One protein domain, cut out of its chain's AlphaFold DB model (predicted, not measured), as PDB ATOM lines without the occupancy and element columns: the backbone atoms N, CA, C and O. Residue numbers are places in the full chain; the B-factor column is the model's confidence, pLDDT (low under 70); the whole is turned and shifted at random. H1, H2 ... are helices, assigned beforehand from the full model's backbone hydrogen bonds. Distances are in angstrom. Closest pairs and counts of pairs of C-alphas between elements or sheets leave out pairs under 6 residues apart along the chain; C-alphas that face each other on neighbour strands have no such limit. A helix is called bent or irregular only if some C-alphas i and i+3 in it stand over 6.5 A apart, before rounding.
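What this domain is: This is residues 12 to 123 of the 128 residues of an uncharacterized protein of Bradyrhizobium sp. 1(2017) (UniProt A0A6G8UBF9). A long, bent helix, H1, runs through the middle of an elongated body, with H2 crossing it on one side and H5 crossing it on the other. H2 follows H1 and folds back along it, while the short H3 and H4 lie near one end, H3 packing on the first arm of H1 and H4 packing on H3. The printed part has 112 residues with five named helices, in the order H1, H2, H3, H4, H5, and no named strand; its class is all helix. It is compact, with a radius of gyration of the C-alphas of 15.2 A, and spans 47 by 25 by 23 A.

How they stand to each other: H1, residues 12 to 40, is the hub, touching three other helices. By its hydrogen bonds it was assigned as one helix, but it is bent, with C-alphas 25 and 28 6.9 A apart; its arms H1a, residues 12 to 25, and H1b, residues 28 to 40, stand at a shallow tilt of 31 degrees. H2, residues 50 to 70, touches H1a with residues 60 to 68 alone, closest at the C-alphas of Ala 23 and Ala 64, 5.2 A, at a steep tilt of 47 degrees, opposite ways. H1b and H2 form a helical hairpin, touching through residues 52 to 60 of H2 alone; the closest C-alphas are those of Phe 28 and Ser 60, 5.3 A, and the tilt of 38 degrees is only just steep. H5, residues 104 to 123, touches H1b with residues 113 to 120 alone, closest at the C-alphas of Pro 29 and Ile 113, 6.1 A, at a steep tilt of 39 degrees, the same way. The helix packing is mostly crossed: these three pairs are at no shallow tilt. H2 and H5 are apart. H3, residues 84 to 87, touches H1a, the closest C-alphas being those of Gly 18 and Phe 86, 4.6 A. H4, residues 93 to 101, touches H3, closest at the C-alphas of Phe 86 and Lys 96, 5.8 A. H4 and H5 are close but not clearly touching, about perpendicular at 84 degrees; their closest C-alphas, those of Arg 101 and Ser 107, are 5.8 A apart. In H1a, H1b, H2, H4 and H5 every O i to N i+4 pair is within hydrogen-bond range; H3 is too short for such a pair.

Where its parts are: H1a begins at C-alpha 12, (137.186, 94.559, 251.448), and is 19.7 A long from first to last C-alpha; H1b is 18.4 A long. H2 is 29.8 A long and ends at C-alpha 70, (148.684, 101.297, 244.922). H3 measures 5.5 A and H4 12.3 A. H5, 29.0 A long, ends at C-alpha 123, (141.591, 85.016, 213.625).

The domain as a whole: The two C-alphas farthest apart, those of Gly 42 and His 90, are 47.7 A from each other. The printed part has no cut. The link from H2 to H3, residues 71 to 83, is long. The mean pLDDT of the printed part is 70.6, and 46 residues are under 70, among them residues 42 to 54, 68 to 82 and 84 to 91.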
ATOM      1  N   LEU A  12     136.700  95.788 252.072       68.00
ATOM      2  CA  LEU A  12     137.186  94.559 251.448       68.00
ATOM      3  C   LEU A  12     136.300  94.129 250.270       68.00
ATOM      4  O   LEU A  12     136.803  93.797 249.205       68.00
ATOM      5  N   HIS A  13     134.979  94.228 250.427       71.69
ATOM      6  CA  HIS A  13     134.030  93.920 249.356       71.69
ATOM      7  C   HIS A  13     134.150  94.918 248.197       71.69
ATOM      8  O   HIS A  13     134.204  94.534 247.037       71.69
ATOM      9  N   ASN A  14     134.285  96.205 248.516       73.25
ATOM     10  CA  ASN A  14     134.498  97.249 247.521       73.25
ATOM     11  C   ASN A  14     135.840  97.097 246.774       73.25
ATOM     12  O   ASN A  14     135.900  97.344 245.574       73.25
ATOM     13  N   ALA A  15     136.895  96.661 247.470       70.50
ATOM     14  CA  ALA A  15     138.188  96.368 246.860       70.50
ATOM     15  C   ALA A  15     138.123  95.152 245.921       70.50
ATOM     16  O   ALA A  15     138.685  95.211 244.832       70.50
ATOM     17  N   LEU A  16     137.402  94.090 246.300       74.19
ATOM     18  CA  LEU A  16     137.196  92.912 245.447       74.19
ATOM     19  C   LEU A  16     136.376  93.240 244.195       74.19
ATOM     20  O   LEU A  16     136.723  92.784 243.109       74.19
ATOM     21  N   GLU A  17     135.332  94.061 244.320       74.00
ATOM     22  CA  GLU A  17     134.571  94.542 243.160       74.00
ATOM     23  C   GLU A  17     135.456  95.358 242.211       74.00
ATOM     24  O   GLU A  17     135.445  95.120 241.004       74.00
ATOM     25  N   GLY A  18     136.255  96.285 242.746       73.69
ATOM     26  CA  GLY A  18     137.177  97.079 241.936       73.69
ATOM     27  C   GLY A  18     138.267  96.236 241.270       73.69
ATOM     28  O   GLY A  18     138.589  96.462 240.102       73.69
ATOM     29  N   LEU A  19     138.772  95.213 241.966       75.06
ATOM     30  CA  LEU A  19     139.717  94.233 241.426       75.06
ATOM     31  C   LEU A  19     139.100  93.468 240.253       75.06
ATOM     32  O   LEU A  19     139.700  93.406 239.181       75.06
ATOM     33  N   ALA A  20     137.895  92.926 240.438       75.12
ATOM     34  CA  ALA A  20     137.201  92.154 239.414       75.12
ATOM     35  C   ALA A  20     136.910  92.999 238.166       75.12
ATOM     36  O   ALA A  20     137.164  92.553 237.047       75.12
ATOM     37  N   LEU A  21     136.436  94.235 238.350       75.44
ATOM     38  CA  LEU A  21     136.154  95.153 237.245       75.44
ATOM     39  C   LEU A  21     137.429  95.548 236.494       75.44
ATOM     40  O   LEU A  21     137.439  95.513 235.267       75.44
ATOM     41  N   THR A  22     138.519  95.846 237.203       75.75
ATOM     42  CA  THR A  22     139.809  96.189 236.578       75.75
ATOM     43  C   THR A  22     140.371  95.008 235.783       75.75
ATOM     44  O   THR A  22     140.756  95.157 234.620       75.75
ATOM     45  N   ALA A  23     140.359  93.810 236.376       69.81
ATOM     46  CA  ALA A  23     140.842  92.598 235.726       69.81
ATOM     47  C   ALA A  23     140.039  92.277 234.455       69.81
ATOM     48  O   ALA A  23     140.631  92.026 233.407       69.81
ATOM     49  N   ALA A  24     138.706  92.317 234.533       71.81
ATOM     50  CA  ALA A  24     137.829  91.906 233.440       71.81
ATOM     51  C   ALA A  24     137.698  92.962 232.331       71.81
ATOM     52  O   ALA A  24     137.710  92.618 231.151       71.81
ATOM     53  N   LEU A  25     137.565  94.241 232.695       70.00
ATOM     54  CA  LEU A  25     137.229  95.317 231.756       70.00
ATOM     55  C   LEU A  25     138.438  96.114 231.277       70.00
ATOM     56  O   LEU A  25     138.269  96.980 230.428       70.00
ATOM     57  N   GLN A  26     139.640  95.881 231.803       70.94
ATOM     58  CA  GLN A  26     140.825  96.632 231.377       70.94
ATOM     59  C   GLN A  26     142.005  95.709 231.072       70.94
ATOM     60  O   GLN A  26     142.590  95.783 229.990       70.94
ATOM     61  N   SER A  27     142.343  94.809 231.995       72.62
ATOM     62  CA  SER A  27     143.573  94.019 231.895       72.62
ATOM     63  C   SER A  27     143.449  92.821 230.958       72.62
ATOM     64  O   SER A  27     144.272  92.664 230.057       72.62
ATOM     65  N   PHE A  28     142.409  92.002 231.129       74.56
ATOM     66  CA  PHE A  28     142.262  90.746 230.395       74.56
ATOM     67  C   PHE A  28     142.226  90.927 228.868       74.56
ATOM     68  O   PHE A  28     143.027  90.279 228.192       74.56
ATOM     69  N   PRO A  29     141.412  91.838 228.294       72.25
ATOM     70  CA  PRO A  29     141.397  92.035 226.844       72.25
ATOM     71  C   PRO A  29     142.738  92.530 226.294       72.25
ATOM     72  O   PRO A  29     143.142  92.141 225.202       72.25
ATOM     73  N   THR A  30     143.449  93.359 227.062       75.12
ATOM     74  CA  THR A  30     144.734  93.941 226.657       75.12
ATOM     75  C   THR A  30     145.832  92.880 226.602       75.12
ATOM     76  O   THR A  30     146.539  92.771 225.600       75.12
ATOM     77  N   PHE A  31     145.959  92.057 227.647       75.12
ATOM     78  CA  PHE A  31     146.963  90.992 227.680       75.12
ATOM     79  C   PHE A  31     146.635  89.850 226.714       75.12
ATOM     80  O   PHE A  31     147.546  89.326 226.076       75.12
ATOM     81  N   ALA A  32     145.353  89.509 226.547       73.44
ATOM     82  CA  ALA A  32     144.920  88.539 225.543       73.44
ATOM     83  C   ALA A  32     145.280  89.004 224.122       73.44
ATOM     84  O   ALA A  32     145.868  88.242 223.355       73.44
ATOM     85  N   ALA A  33     145.015  90.275 223.797       72.88
ATOM     86  CA  ALA A  33     145.388  90.855 222.512       72.88
ATOM     87  C   ALA A  33     146.911  90.901 222.305       72.88
ATOM     88  O   ALA A  33     147.386  90.586 221.216       72.88
ATOM     89  N   ALA A  34     147.691  91.243 223.334       73.62
ATOM     90  CA  ALA A  34     149.152  91.260 223.254       73.62
ATOM     91  C   ALA A  34     149.736  89.861 222.990       73.62
ATOM     92  O   ALA A  34     150.558  89.697 222.088       73.62
ATOM     93  N   ALA A  35     149.275  88.841 223.720       70.62
ATOM     94  CA  ALA A  35     149.674  87.453 223.486       70.62
ATOM     95  C   ALA A  35     149.305  86.989 222.068       70.62
ATOM     96  O   ALA A  35     150.074  86.305 221.392       70.62
ATOM     97  N   PHE A  36     148.143  87.420 221.584       68.50
ATOM     98  CA  PHE A  36     147.676  87.124 220.241       68.50
ATOM     99  C   PHE A  36     148.489  87.829 219.136       68.50
ATOM    100  O   PHE A  36     148.803  87.214 218.117       68.50
ATOM    101  N   LEU A  37     148.910  89.080 219.340       69.88
ATOM    102  CA  LEU A  37     149.826  89.772 218.424       69.88
ATOM    103  C   LEU A  37     151.191  89.078 218.354       69.88
ATOM    104  O   LEU A  37     151.733  88.912 217.264       69.88
ATOM    105  N   LEU A  38     151.723  88.608 219.488       70.31
ATOM    106  CA  LEU A  38     152.970  87.833 219.514       70.31
ATOM    107  C   LEU A  38     152.852  86.523 218.722       70.31
ATOM    108  O   LEU A  38     153.791  86.163 218.010       70.31
ATOM    109  N   LYS A  39     151.688  85.859 218.776       69.56
ATOM    110  CA  LYS A  39     151.366  84.703 217.923       69.56
ATOM    111  C   LYS A  39     151.380  85.069 216.433       69.56
ATOM    112  O   LYS A  39     151.949  84.327 215.639       69.56
ATOM    113  N   LEU A  40     150.786  86.200 216.042       67.56
ATOM    114  CA  LEU A  40     150.745  86.641 214.638       67.56
ATOM    115  C   LEU A  40     152.121  87.008 214.064       67.56
ATOM    116  O   LEU A  40     152.342  86.834 212.869       67.56
ATOM    117  N   ILE A  41     153.048  87.487 214.897       75.25
ATOM    118  CA  ILE A  41     154.406  87.888 214.481       75.25
ATOM    119  C   ILE A  41     155.344  86.666 214.314       75.25
ATOM    120  O   ILE A  41     156.520  86.816 214.001       75.25
ATOM    121  N   GLY A  42     154.826  85.437 214.447       63.00
ATOM    122  CA  GLY A  42     155.546  84.209 214.089       63.00
ATOM    123  C   GLY A  42     156.099  83.407 215.268       63.00
ATOM    124  O   GLY A  42     156.831  82.444 215.052       63.00
ATOM    125  N   ASN A  43     155.729  83.737 216.512       60.44
ATOM    126  CA  ASN A  43     155.991  82.856 217.655       60.44
ATOM    127  C   ASN A  43     154.942  81.735 217.696       60.44
ATOM    128  O   ASN A  43     153.959  81.796 218.437       60.44
ATOM    129  N   HIS A  44     155.136  80.715 216.859       58.12
ATOM    130  CA  HIS A  44     154.221  79.576 216.739       58.12
ATOM    131  C   HIS A  44     154.231  78.643 217.965       58.12
ATOM    132  O   HIS A  44     153.241  77.947 218.182       58.12
ATOM    133  N   ASP A  45     155.261  78.708 218.819       57.94
ATOM    134  CA  ASP A  45     155.342  77.965 220.093       57.94
ATOM    135  C   ASP A  45     154.292  78.406 221.132       57.94
ATOM    136  O   ASP A  45     154.073  77.735 222.134       57.94
ATOM    137  N   LEU A  46     153.596  79.522 220.890       56.34
ATOM    138  CA  LEU A  46     152.524  80.035 221.753       56.34
ATOM    139  C   LEU A  46     151.167  79.344 221.508       56.34
ATOM    140  O   LEU A  46     150.184  79.644 222.190       56.34
ATOM    141  N   VAL A  47     151.053  78.471 220.499       47.81
ATOM    142  CA  VAL A  47     149.781  77.850 220.099       47.81
ATOM    143  C   VAL A  47     149.543  76.553 220.864       47.81
ATOM    144  O   VAL A  47     150.266  75.582 220.698       47.81
ATOM    145  N   GLY A  48     148.478  76.522 221.670       54.88
ATOM    146  CA  GLY A  48     148.082  75.329 222.427       54.88
ATOM    147  C   GLY A  48     148.846  75.135 223.737       54.88
ATOM    148  O   GLY A  48     148.510  74.221 224.485       54.88
ATOM    149  N   ASP A  49     149.810  76.010 224.043       62.69
ATOM    150  CA  ASP A  49     150.491  76.010 225.332       62.69
ATOM    151  C   ASP A  49     149.574  76.618 226.414       62.69
ATOM    152  O   ASP A  49     149.256  77.817 226.363       62.69
ATOM    153  N   PRO A  50     149.142  75.833 227.423       63.84
ATOM    154  CA  PRO A  50     148.418  76.369 228.573       63.84
ATOM    155  C   PRO A  50     149.180  77.504 229.283       63.84
ATOM    156  O   PRO A  50     148.546  78.343 229.931       63.84
ATOM    157  N   GLY A  51     150.503  77.597 229.114       65.12
ATOM    158  CA  GLY A  51     151.350  78.675 229.620       65.12
ATOM    159  C   GLY A  51     150.909  80.077 229.191       65.12
ATOM    160  O   GLY A  51     150.976  81.004 229.998       65.12
ATOM    161  N   VAL A  52     150.366  80.249 227.981       69.06
ATOM    162  CA  VAL A  52     149.910  81.567 227.495       69.06
ATOM    163  C   VAL A  52     148.634  82.012 228.205       69.06
ATOM    164  O   VAL A  52     148.522  83.162 228.630       69.06
ATOM    165  N   ALA A  53     147.681  81.097 228.392       67.56
ATOM    166  CA  ALA A  53     146.459  81.380 229.142       67.56
ATOM    167  C   ALA A  53     146.772  81.688 230.616       67.56
ATOM    168  O   ALA A  53     146.221  82.634 231.184       67.56
ATOM    169  N   ILE A  54     147.707  80.939 231.210       69.25
ATOM    170  CA  ILE A  54     148.202  81.172 232.571       69.25
ATOM    171  C   ILE A  54     148.896  82.536 232.665       69.25
ATOM    172  O   ILE A  54     148.616  83.294 233.593       69.25
ATOM    173  N   PHE A  55     149.734  82.902 231.692       74.88
ATOM    174  CA  PHE A  55     150.383  84.212 231.640       74.88
ATOM    175  C   PHE A  55     149.361  85.350 231.574       74.88
ATOM    176  O   PHE A  55     149.439  86.280 232.373       74.88
ATOM    177  N   VAL A  56     148.373  85.269 230.678       74.06
ATOM    178  CA  VAL A  56     147.320  86.292 230.557       74.06
ATOM    179  C   VAL A  56     146.528  86.412 231.859       74.06
ATOM    180  O   VAL A  56     146.263  87.529 232.311       74.06
ATOM    181  N   ALA A  57     146.194  85.290 232.503       70.88
ATOM    182  CA  ALA A  57     145.496  85.282 233.785       70.88
ATOM    183  C   ALA A  57     146.335  85.928 234.905       70.88
ATOM    184  O   ALA A  57     145.843  86.819 235.600       70.88
ATOM    185  N   ILE A  58     147.608  85.543 235.044       70.62
ATOM    186  CA  ILE A  58     148.522  86.081 236.064       70.62
ATOM    187  C   ILE A  58     148.813  87.564 235.815       70.62
ATOM    188  O   ILE A  58     148.769  88.354 236.757       70.62
ATOM    189  N   ALA A  59     149.073  87.967 234.572       72.31
ATOM    190  CA  ALA A  59     149.330  89.358 234.210       72.31
ATOM    191  C   ALA A  59     148.107  90.239 234.501       72.31
ATOM    192  O   ALA A  59     148.237  91.308 235.100       72.31
ATOM    193  N   SER A  60     146.908  89.750 234.172       72.56
ATOM    194  CA  SER A  60     145.655  90.454 234.459       72.56
ATOM    195  C   SER A  60     145.409  90.595 235.956       72.56
ATOM    196  O   SER A  60     145.053  91.675 236.430       72.56
ATOM    197  N   PHE A  61     145.649  89.525 236.712       71.31
ATOM    198  CA  PHE A  61     145.507  89.534 238.161       71.31
ATOM    199  C   PHE A  61     146.532  90.455 238.830       71.31
ATOM    200  O   PHE A  61     146.174  91.242 239.701       71.31
ATOM    201  N   THR A  62     147.788  90.419 238.385       74.69
ATOM    202  CA  THR A  62     148.866  91.273 238.902       74.69
ATOM    203  C   THR A  62     148.573  92.744 238.626       74.69
ATOM    204  O   THR A  62     148.687  93.572 239.527       74.69
ATOM    205  N   HIS A  63     148.123  93.078 237.415       72.25
ATOM    206  CA  HIS A  63     147.722  94.439 237.064       72.25
ATOM    207  C   HIS A  63     146.556  94.929 237.934       72.25
ATOM    208  O   HIS A  63     146.607  96.035 238.474       72.25
ATOM    209  N   ALA A  64     145.534  94.094 238.133       71.44
ATOM    210  CA  ALA A  64     144.415  94.420 239.011       71.44
ATOM    211  C   ALA A  64     144.851  94.569 240.479       71.44
ATOM    212  O   ALA A  64     144.395  95.483 241.164       71.44
ATOM    213  N   LEU A  65     145.774  93.732 240.960       73.31
ATOM    214  CA  LEU A  65     146.308  93.822 242.316       73.31
ATOM    215  C   LEU A  65     147.100  95.117 242.521       73.31
ATOM    216  O   LEU A  65     146.901  95.788 243.532       73.31
ATOM    217  N   ILE A  66     147.940  95.507 241.556       73.25
ATOM    218  CA  ILE A  66     148.675  96.780 241.577       73.25
ATOM    219  C   ILE A  66     147.694  97.957 241.599       73.25
ATOM    220  O   ILE A  66     147.839  98.859 242.425       73.25
ATOM    221  N   ALA A  67     146.654  97.921 240.762       70.50
ATOM    222  CA  ALA A  67     145.619  98.953 240.735       70.50
ATOM    223  C   ALA A  67     144.906  99.091 242.091       70.50
ATOM    224  O   ALA A  67     144.731 100.198 242.588       70.50
ATOM    225  N   VAL A  68     144.536  97.977 242.726       68.62
ATOM    226  CA  VAL A  68     143.806  97.967 244.008       68.62
ATOM    227  C   VAL A  68     144.692  98.385 245.185       68.62
ATOM    228  O   VAL A  68     144.219  99.055 246.100       68.62
ATOM    229  N   THR A  69     145.963  97.979 245.193       68.44
ATOM    230  CA  THR A  69     146.884  98.212 246.321       68.44
ATOM    231  C   THR A  69     147.537  99.590 246.271       68.44
ATOM    232  O   THR A  69     147.615 100.275 247.294       68.44
ATOM    233  N   PHE A  70     147.966 100.033 245.089       65.94
ATOM    234  CA  PHE A  70     148.684 101.297 244.922       65.94
ATOM    235  C   PHE A  70     147.817 102.426 244.373       65.94
ATOM    236  O   PHE A  70     148.106 103.588 244.648       65.94
ATOM    237  N   GLY A  71     146.735 102.115 243.659       63.44
ATOM    238  CA  GLY A  71     145.833 103.123 243.107       63.44
ATOM    239  C   GLY A  71     145.188 104.037 244.156       63.44
ATOM    240  O   GLY A  71     145.240 105.255 243.980       63.44
ATOM    241  N   PRO A  72     144.675 103.523 245.293       64.56
ATOM    242  CA  PRO A  72     144.148 104.372 246.364       64.56
ATOM    243  C   PRO A  72     145.222 105.223 247.055       64.56
ATOM    244  O   PRO A  72     144.927 106.327 247.507       64.56
ATOM    245  N   SER A  73     146.456 104.714 247.144       68.00
ATOM    246  CA  SER A  73     147.577 105.377 247.828       68.00
ATOM    247  C   SER A  73     148.247 106.444 246.957       68.00
ATOM    248  O   SER A  73     148.713 107.458 247.472       68.00
ATOM    249  N   PHE A  74     148.269 106.248 245.634       67.19
ATOM    250  CA  PHE A  74     148.909 107.143 244.667       67.19
ATOM    251  C   PHE A  74     148.049 107.340 243.403       67.19
ATOM    252  O   PHE A  74     148.491 107.039 242.289       67.19
ATOM    253  N   PRO A  75     146.836 107.907 243.528       61.31
ATOM    254  CA  PRO A  75     145.886 108.008 242.418       61.31
ATOM    255  C   PRO A  75     146.415 108.847 241.248       61.31
ATOM    256  O   PRO A  75     146.010 108.640 240.111       61.31
ATOM    257  N   HIS A  76     147.347 109.774 241.502       62.78
ATOM    258  CA  HIS A  76     147.979 110.589 240.463       62.78
ATOM    259  C   HIS A  76     149.018 109.835 239.625       62.78
ATOM    260  O   HIS A  76     149.146 110.135 238.440       62.78
ATOM    261  N   LEU A  77     149.735 108.872 240.214       61.22
ATOM    262  CA  LEU A  77     150.753 108.079 239.512       61.22
ATOM    263  C   LEU A  77     150.126 106.916 238.737       61.22
ATOM    264  O   LEU A  77     150.625 106.542 237.682       61.22
ATOM    265  N   PHE A  78     148.998 106.395 239.222       62.47
ATOM    266  CA  PHE A  78     148.284 105.275 238.609       62.47
ATOM    267  C   PHE A  78     147.021 105.707 237.852       62.47
ATOM    268  O   PHE A  78     146.147 104.880 237.637       62.47
ATOM    269  N   LYS A  79     146.904 106.968 237.403       60.91
ATOM    270  CA  LYS A  79     145.705 107.477 236.691       60.91
ATOM    271  C   LYS A  79     145.267 106.640 235.486       60.91
ATOM    272  O   LYS A  79     144.091 106.630 235.152       60.91
ATOM    273  N   THR A  80     146.207 105.988 234.811       61.56
ATOM    274  CA  THR A  80     145.949 105.128 233.646       61.56
ATOM    275  C   THR A  80     145.524 103.707 234.018       61.56
ATOM    276  O   THR A  80     144.984 102.999 233.176       61.56
ATOM    277  N   VAL A  81     145.776 103.286 235.259       61.34
ATOM    278  CA  VAL A  81     145.616 101.906 235.754       61.34
ATOM    279  C   VAL A  81     144.513 101.805 236.815       61.34
ATOM    280  O   VAL A  81     143.908 100.751 236.990       61.34
ATOM    281  N   TYR A  82     144.245 102.895 237.531       63.28
ATOM    282  CA  TYR A  82     143.291 102.988 238.624       63.28
ATOM    283  C   TYR A  82     142.080 103.817 238.201       63.28
ATOM    284  O   TYR A  82     142.176 105.034 238.055       63.28
ATOM    285  N   GLU A  83     140.931 103.155 238.057       71.31
ATOM    286  CA  GLU A  83     139.643 103.803 237.803       71.31
ATOM    287  C   GLU A  83     138.917 104.064 239.139       71.31
ATOM    288  O   GLU A  83     138.390 103.124 239.747       71.31
ATOM    289  N   PRO A  84     138.831 105.320 239.619       68.81
ATOM    290  CA  PRO A  84     138.299 105.624 240.950       68.81
ATOM    291  C   PRO A  84     136.846 105.170 241.139       68.81
ATOM    292  O   PRO A  84     136.477 104.736 242.232       68.81
ATOM    293  N   LYS A  85     136.040 105.194 240.066       69.81
ATOM    294  CA  LYS A  85     134.622 104.799 240.095       69.81
ATOM    295  C   LYS A  85     134.403 103.322 240.410       69.81
ATOM    296  O   LYS A  85     133.373 102.958 240.972       69.81
ATOM    297  N   PHE A  86     135.368 102.453 240.110       68.12
ATOM    298  CA  PHE A  86     135.275 101.033 240.463       68.12
ATOM    299  C   PHE A  86     135.413 100.789 241.975       68.12
ATOM    300  O   PHE A  86     134.912  99.787 242.497       68.12
ATOM    301  N   PHE A  87     135.995 101.748 242.696       63.09
ATOM    302  CA  PHE A  87     136.236 101.702 244.137       63.09
ATOM    303  C   PHE A  87     135.292 102.617 244.934       63.09
ATOM    304  O   PHE A  87     135.539 102.895 246.112       63.09
ATOM    305  N   GLU A  88     134.181 103.063 244.348       68.50
ATOM    306  CA  GLU A  88     133.188 103.879 245.048       68.50
ATOM    307  C   GLU A  88     132.269 103.029 245.940       68.50
ATOM    308  O   GLU A  88     131.339 102.370 245.483       68.50
ATOM    309  N   ALA A  89     132.506 103.078 247.255       64.94
ATOM    310  CA  ALA A  89     131.799 102.256 248.249       64.94
ATOM    311  C   ALA A  89     130.311 102.610 248.459       64.94
ATOM    312  O   ALA A  89     129.625 101.922 249.218       64.94
ATOM    313  N   HIS A  90     129.841 103.700 247.849       69.19
ATOM    314  CA  HIS A  90     128.456 104.165 247.920       69.19
ATOM    315  C   HIS A  90     127.606 103.685 246.733       69.19
ATOM    316  O   HIS A  90     126.387 103.805 246.793       69.19
ATOM    317  N   LEU A  91     128.237 103.123 245.695       66.56
ATOM    318  CA  LEU A  91     127.567 102.597 244.512       66.56
ATOM    319  C   LEU A  91     127.471 101.067 244.569       66.56
ATOM    320  O   LEU A  91     128.408 100.359 244.964       66.56
ATOM    321  N   SER A  92     126.337 100.533 244.131       73.50
ATOM    322  CA  SER A  92     126.200  99.122 243.776       73.50
ATOM    323  C   SER A  92     127.033  98.788 242.529       73.50
ATOM    324  O   SER A  92     127.426  99.669 241.771       73.50
ATOM    325  N   LEU A  93     127.306  97.503 242.285       67.06
ATOM    326  CA  LEU A  93     128.132  97.072 241.149       67.06
ATOM    327  C   LEU A  93     127.551  97.535 239.799       67.06
ATOM    328  O   LEU A  93     128.287  98.010 238.938       67.06
ATOM    329  N   ALA A  94     126.226  97.467 239.636       69.12
ATOM    330  CA  ALA A  94     125.542  97.943 238.434       69.12
ATOM    331  C   ALA A  94     125.646  99.469 238.270       69.12
ATOM    332  O   ALA A  94     125.857  99.967 237.161       69.12
ATOM    333  N   GLU A  95     125.556 100.219 239.370       76.19
ATOM    334  CA  GLU A  95     125.730 101.673 239.360       76.19
ATOM    335  C   GLU A  95     127.178 102.066 239.057       76.19
ATOM    336  O   GLU A  95     127.389 103.005 238.296       76.19
ATOM    337  N   LYS A  96     128.174 101.313 239.543       78.19
ATOM    338  CA  LYS A  96     129.592 101.512 239.187       78.19
ATOM    339  C   LYS A  96     129.823 101.349 237.690       78.19
ATOM    340  O   LYS A  96     130.450 102.204 237.073       78.19
ATOM    341  N   ILE A  97     129.289 100.280 237.093       74.88
ATOM    342  CA  ILE A  97     129.400 100.038 235.646       74.88
ATOM    343  C   ILE A  97     128.688 101.145 234.865       74.88
ATOM    344  O   ILE A  97     129.232 101.659 233.890       74.88
ATOM    345  N   THR A  98     127.496 101.548 235.306       77.69
ATOM    346  CA  THR A  98     126.717 102.604 234.647       77.69
ATOM    347  C   THR A  98     127.435 103.951 234.720       77.69
ATOM    348  O   THR A  98     127.597 104.620 233.702       77.69
ATOM    349  N   ALA A  99     127.938 104.323 235.897       76.81
ATOM    350  CA  ALA A  99     128.680 105.560 236.123       76.81
ATOM    351  C   ALA A  99     130.049 105.567 235.428       76.81
ATOM    352  O   ALA A  99     130.551 106.633 235.063       76.81
ATOM    353  N   TRP A 100     130.675 104.403 235.255       77.56
ATOM    354  CA  TRP A 100     131.877 104.261 234.443       77.56
ATOM    355  C   TRP A 100     131.554 104.449 232.962       77.56
ATOM    356  O   TRP A 100     132.156 105.309 232.328       77.56
ATOM    357  N   ARG A 101     130.543 103.754 232.428       74.19
ATOM    358  CA  ARG A 101     130.155 103.810 231.008       74.19
ATOM    359  C   ARG A 101     129.742 105.207 230.538       74.19
ATOM    360  O   ARG A 101     129.971 105.540 229.378       74.19
ATOM    361  N   THR A 102     129.157 106.028 231.410       79.75
ATOM    362  CA  THR A 102     128.811 107.422 231.081       79.75
ATOM    363  C   THR A 102     130.032 108.323 230.895       79.75
ATOM    364  O   THR A 102     129.887 109.437 230.394       79.75
ATOM    365  N   GLN A 103     131.243 107.869 231.247       74.62
ATOM    366  CA  GLN A 103     132.461 108.582 230.887       74.62
ATOM    367  C   GLN A 103     132.785 108.389 229.394       74.62
ATOM    368  O   GLN A 103     132.792 107.256 228.903       74.62
ATOM    369  N   PRO A 104     133.149 109.463 228.671       69.94
ATOM    370  CA  PRO A 104     133.518 109.360 227.259       69.94
ATOM    371  C   PRO A 104     134.737 108.450 227.040       69.94
ATOM    372  O   PRO A 104     134.781 107.690 226.074       69.94
ATOM    373  N   VAL A 105     135.689 108.453 227.979       75.25
ATOM    374  CA  VAL A 105     136.886 107.594 227.940       75.25
ATOM    375  C   VAL A 105     136.527 106.112 228.094       75.25
ATOM    376  O   VAL A 105     137.071 105.276 227.379       75.25
ATOM    377  N   ALA A 106     135.566 105.778 228.959       73.25
ATOM    378  CA  ALA A 106     135.111 104.400 229.143       73.25
ATOM    379  C   ALA A 106     134.397 103.854 227.900       73.25
ATOM    380  O   ALA A 106     134.573 102.693 227.541       73.25
ATOM    381  N   SER A 107     133.617 104.696 227.216       75.00
ATOM    382  CA  SER A 107     132.975 104.317 225.952       75.00
ATOM    383  C   SER A 107     134.008 103.997 224.869       75.00
ATOM    384  O   SER A 107     133.878 102.977 224.193       75.00
ATOM    385  N   LEU A 108     135.068 104.806 224.750       76.19
ATOM    386  CA  LEU A 108     136.188 104.517 223.849       76.19
ATOM    387  C   LEU A 108     136.881 103.203 224.233       76.19
ATOM    388  O   LEU A 108     137.085 102.351 223.374       76.19
ATOM    389  N   GLN A 109     137.171 103.010 225.521       76.69
ATOM    390  CA  GLN A 109     137.802 101.793 226.030       76.69
ATOM    391  C   GLN A 109     136.972 100.539 225.720       76.69
ATOM    392  O   GLN A 109     137.520  99.540 225.262       76.69
ATOM    393  N   LEU A 110     135.652 100.594 225.909       78.69
ATOM    394  CA  LEU A 110     134.746  99.497 225.570       78.69
ATOM    395  C   LEU A 110     134.757  99.183 224.072       78.69
ATOM    396  O   LEU A 110     134.842  98.013 223.705       78.69
ATOM    397  N   VAL A 111     134.710 100.201 223.208       79.56
ATOM    398  CA  VAL A 111     134.799 100.005 221.752       79.56
ATOM    399  C   VAL A 111     136.135  99.365 221.377       79.56
ATOM    400  O   VAL A 111     136.150  98.394 220.625       79.56
ATOM    401  N   THR A 112     137.248  99.835 221.943       76.25
ATOM    402  CA  THR A 112     138.571  99.236 221.726       76.25
ATOM    403  C   THR A 112     138.601  97.771 222.154       76.25
ATOM    404  O   THR A 112     139.065  96.929 221.392       76.25
ATOM    405  N   ILE A 113     138.061  97.437 223.327       79.12
ATOM    406  CA  ILE A 113     137.989  96.053 223.816       79.12
ATOM    407  C   ILE A 113     137.158  95.179 222.879       79.12
ATOM    408  O   ILE A 113     137.597  94.091 222.518       79.12
ATOM    409  N   VAL A 114     135.987  95.653 222.451       82.81
ATOM    410  CA  VAL A 114     135.126  94.920 221.514       82.81
ATOM    411  C   VAL A 114     135.848  94.672 220.194       82.81
ATOM    412  O   VAL A 114     135.793  93.556 219.680       82.81
ATOM    413  N   LEU A 115     136.560  95.668 219.663       78.62
ATOM    414  CA  LEU A 115     137.343  95.519 218.437       78.62
ATOM    415  C   LEU A 115     138.471  94.494 218.614       78.62
ATOM    416  O   LEU A 115     138.608  93.602 217.782       78.62
ATOM    417  N   LEU A 116     139.229  94.569 219.713       77.12
ATOM    418  CA  LEU A 116     140.305  93.620 220.018       77.12
ATOM    419  C   LEU A 116     139.780  92.186 220.142       77.12
ATOM    420  O   LEU A 116     140.312  91.278 219.504       77.12
ATOM    421  N   LEU A 117     138.706  91.982 220.908       76.75
ATOM    422  CA  LEU A 117     138.087  90.667 221.076       76.75
ATOM    423  C   LEU A 117     137.493  90.142 219.761       76.75
ATOM    424  O   LEU A 117     137.611  88.952 219.478       76.75
ATOM    425  N   SER A 118     136.913  91.014 218.930       76.25
ATOM    426  CA  SER A 118     136.384  90.633 217.611       76.25
ATOM    427  C   SER A 118     137.495  90.188 216.662       76.25
ATOM    428  O   SER A 118     137.359  89.156 216.012       76.25
ATOM    429  N   VAL A 119     138.617  90.914 216.613       74.94
ATOM    430  CA  VAL A 119     139.793  90.514 215.820       74.94
ATOM    431  C   VAL A 119     140.332  89.170 216.306       74.94
ATOM    432  O   VAL A 119     140.565  88.278 215.492       74.94
ATOM    433  N   MET A 120     140.468  88.985 217.624       74.38
ATOM    434  CA  MET A 120     140.889  87.701 218.192       74.38
ATOM    435  C   MET A 120     139.945  86.560 217.804       74.38
ATOM    436  O   MET A 120     140.414  85.487 217.426       74.38
ATOM    437  N   ALA A 121     138.631  86.784 217.870       77.88
ATOM    438  CA  ALA A 121     137.633  85.789 217.495       77.88
ATOM    439  C   ALA A 121     137.732  85.416 216.008       77.88
ATOM    440  O   ALA A 121     137.786  84.231 215.685       77.88
ATOM    441  N   VAL A 122     137.824  86.404 215.111       76.69
ATOM    442  CA  VAL A 122     137.954  86.183 213.659       76.69
ATOM    443  C   VAL A 122     139.219  85.402 213.325       76.69
ATOM    444  O   VAL A 122     139.171  84.455 212.539       76.69
ATOM    445  N   VAL A 123     140.359  85.752 213.921       68.00
ATOM    446  CA  VAL A 123     141.591  85.016 213.625       68.00
ATOM    447  C   VAL A 123     141.570  83.616 214.233       68.00
ATOM    448  O   VAL A 123     141.998  82.665 213.593       68.00
TER     449      VAL A 123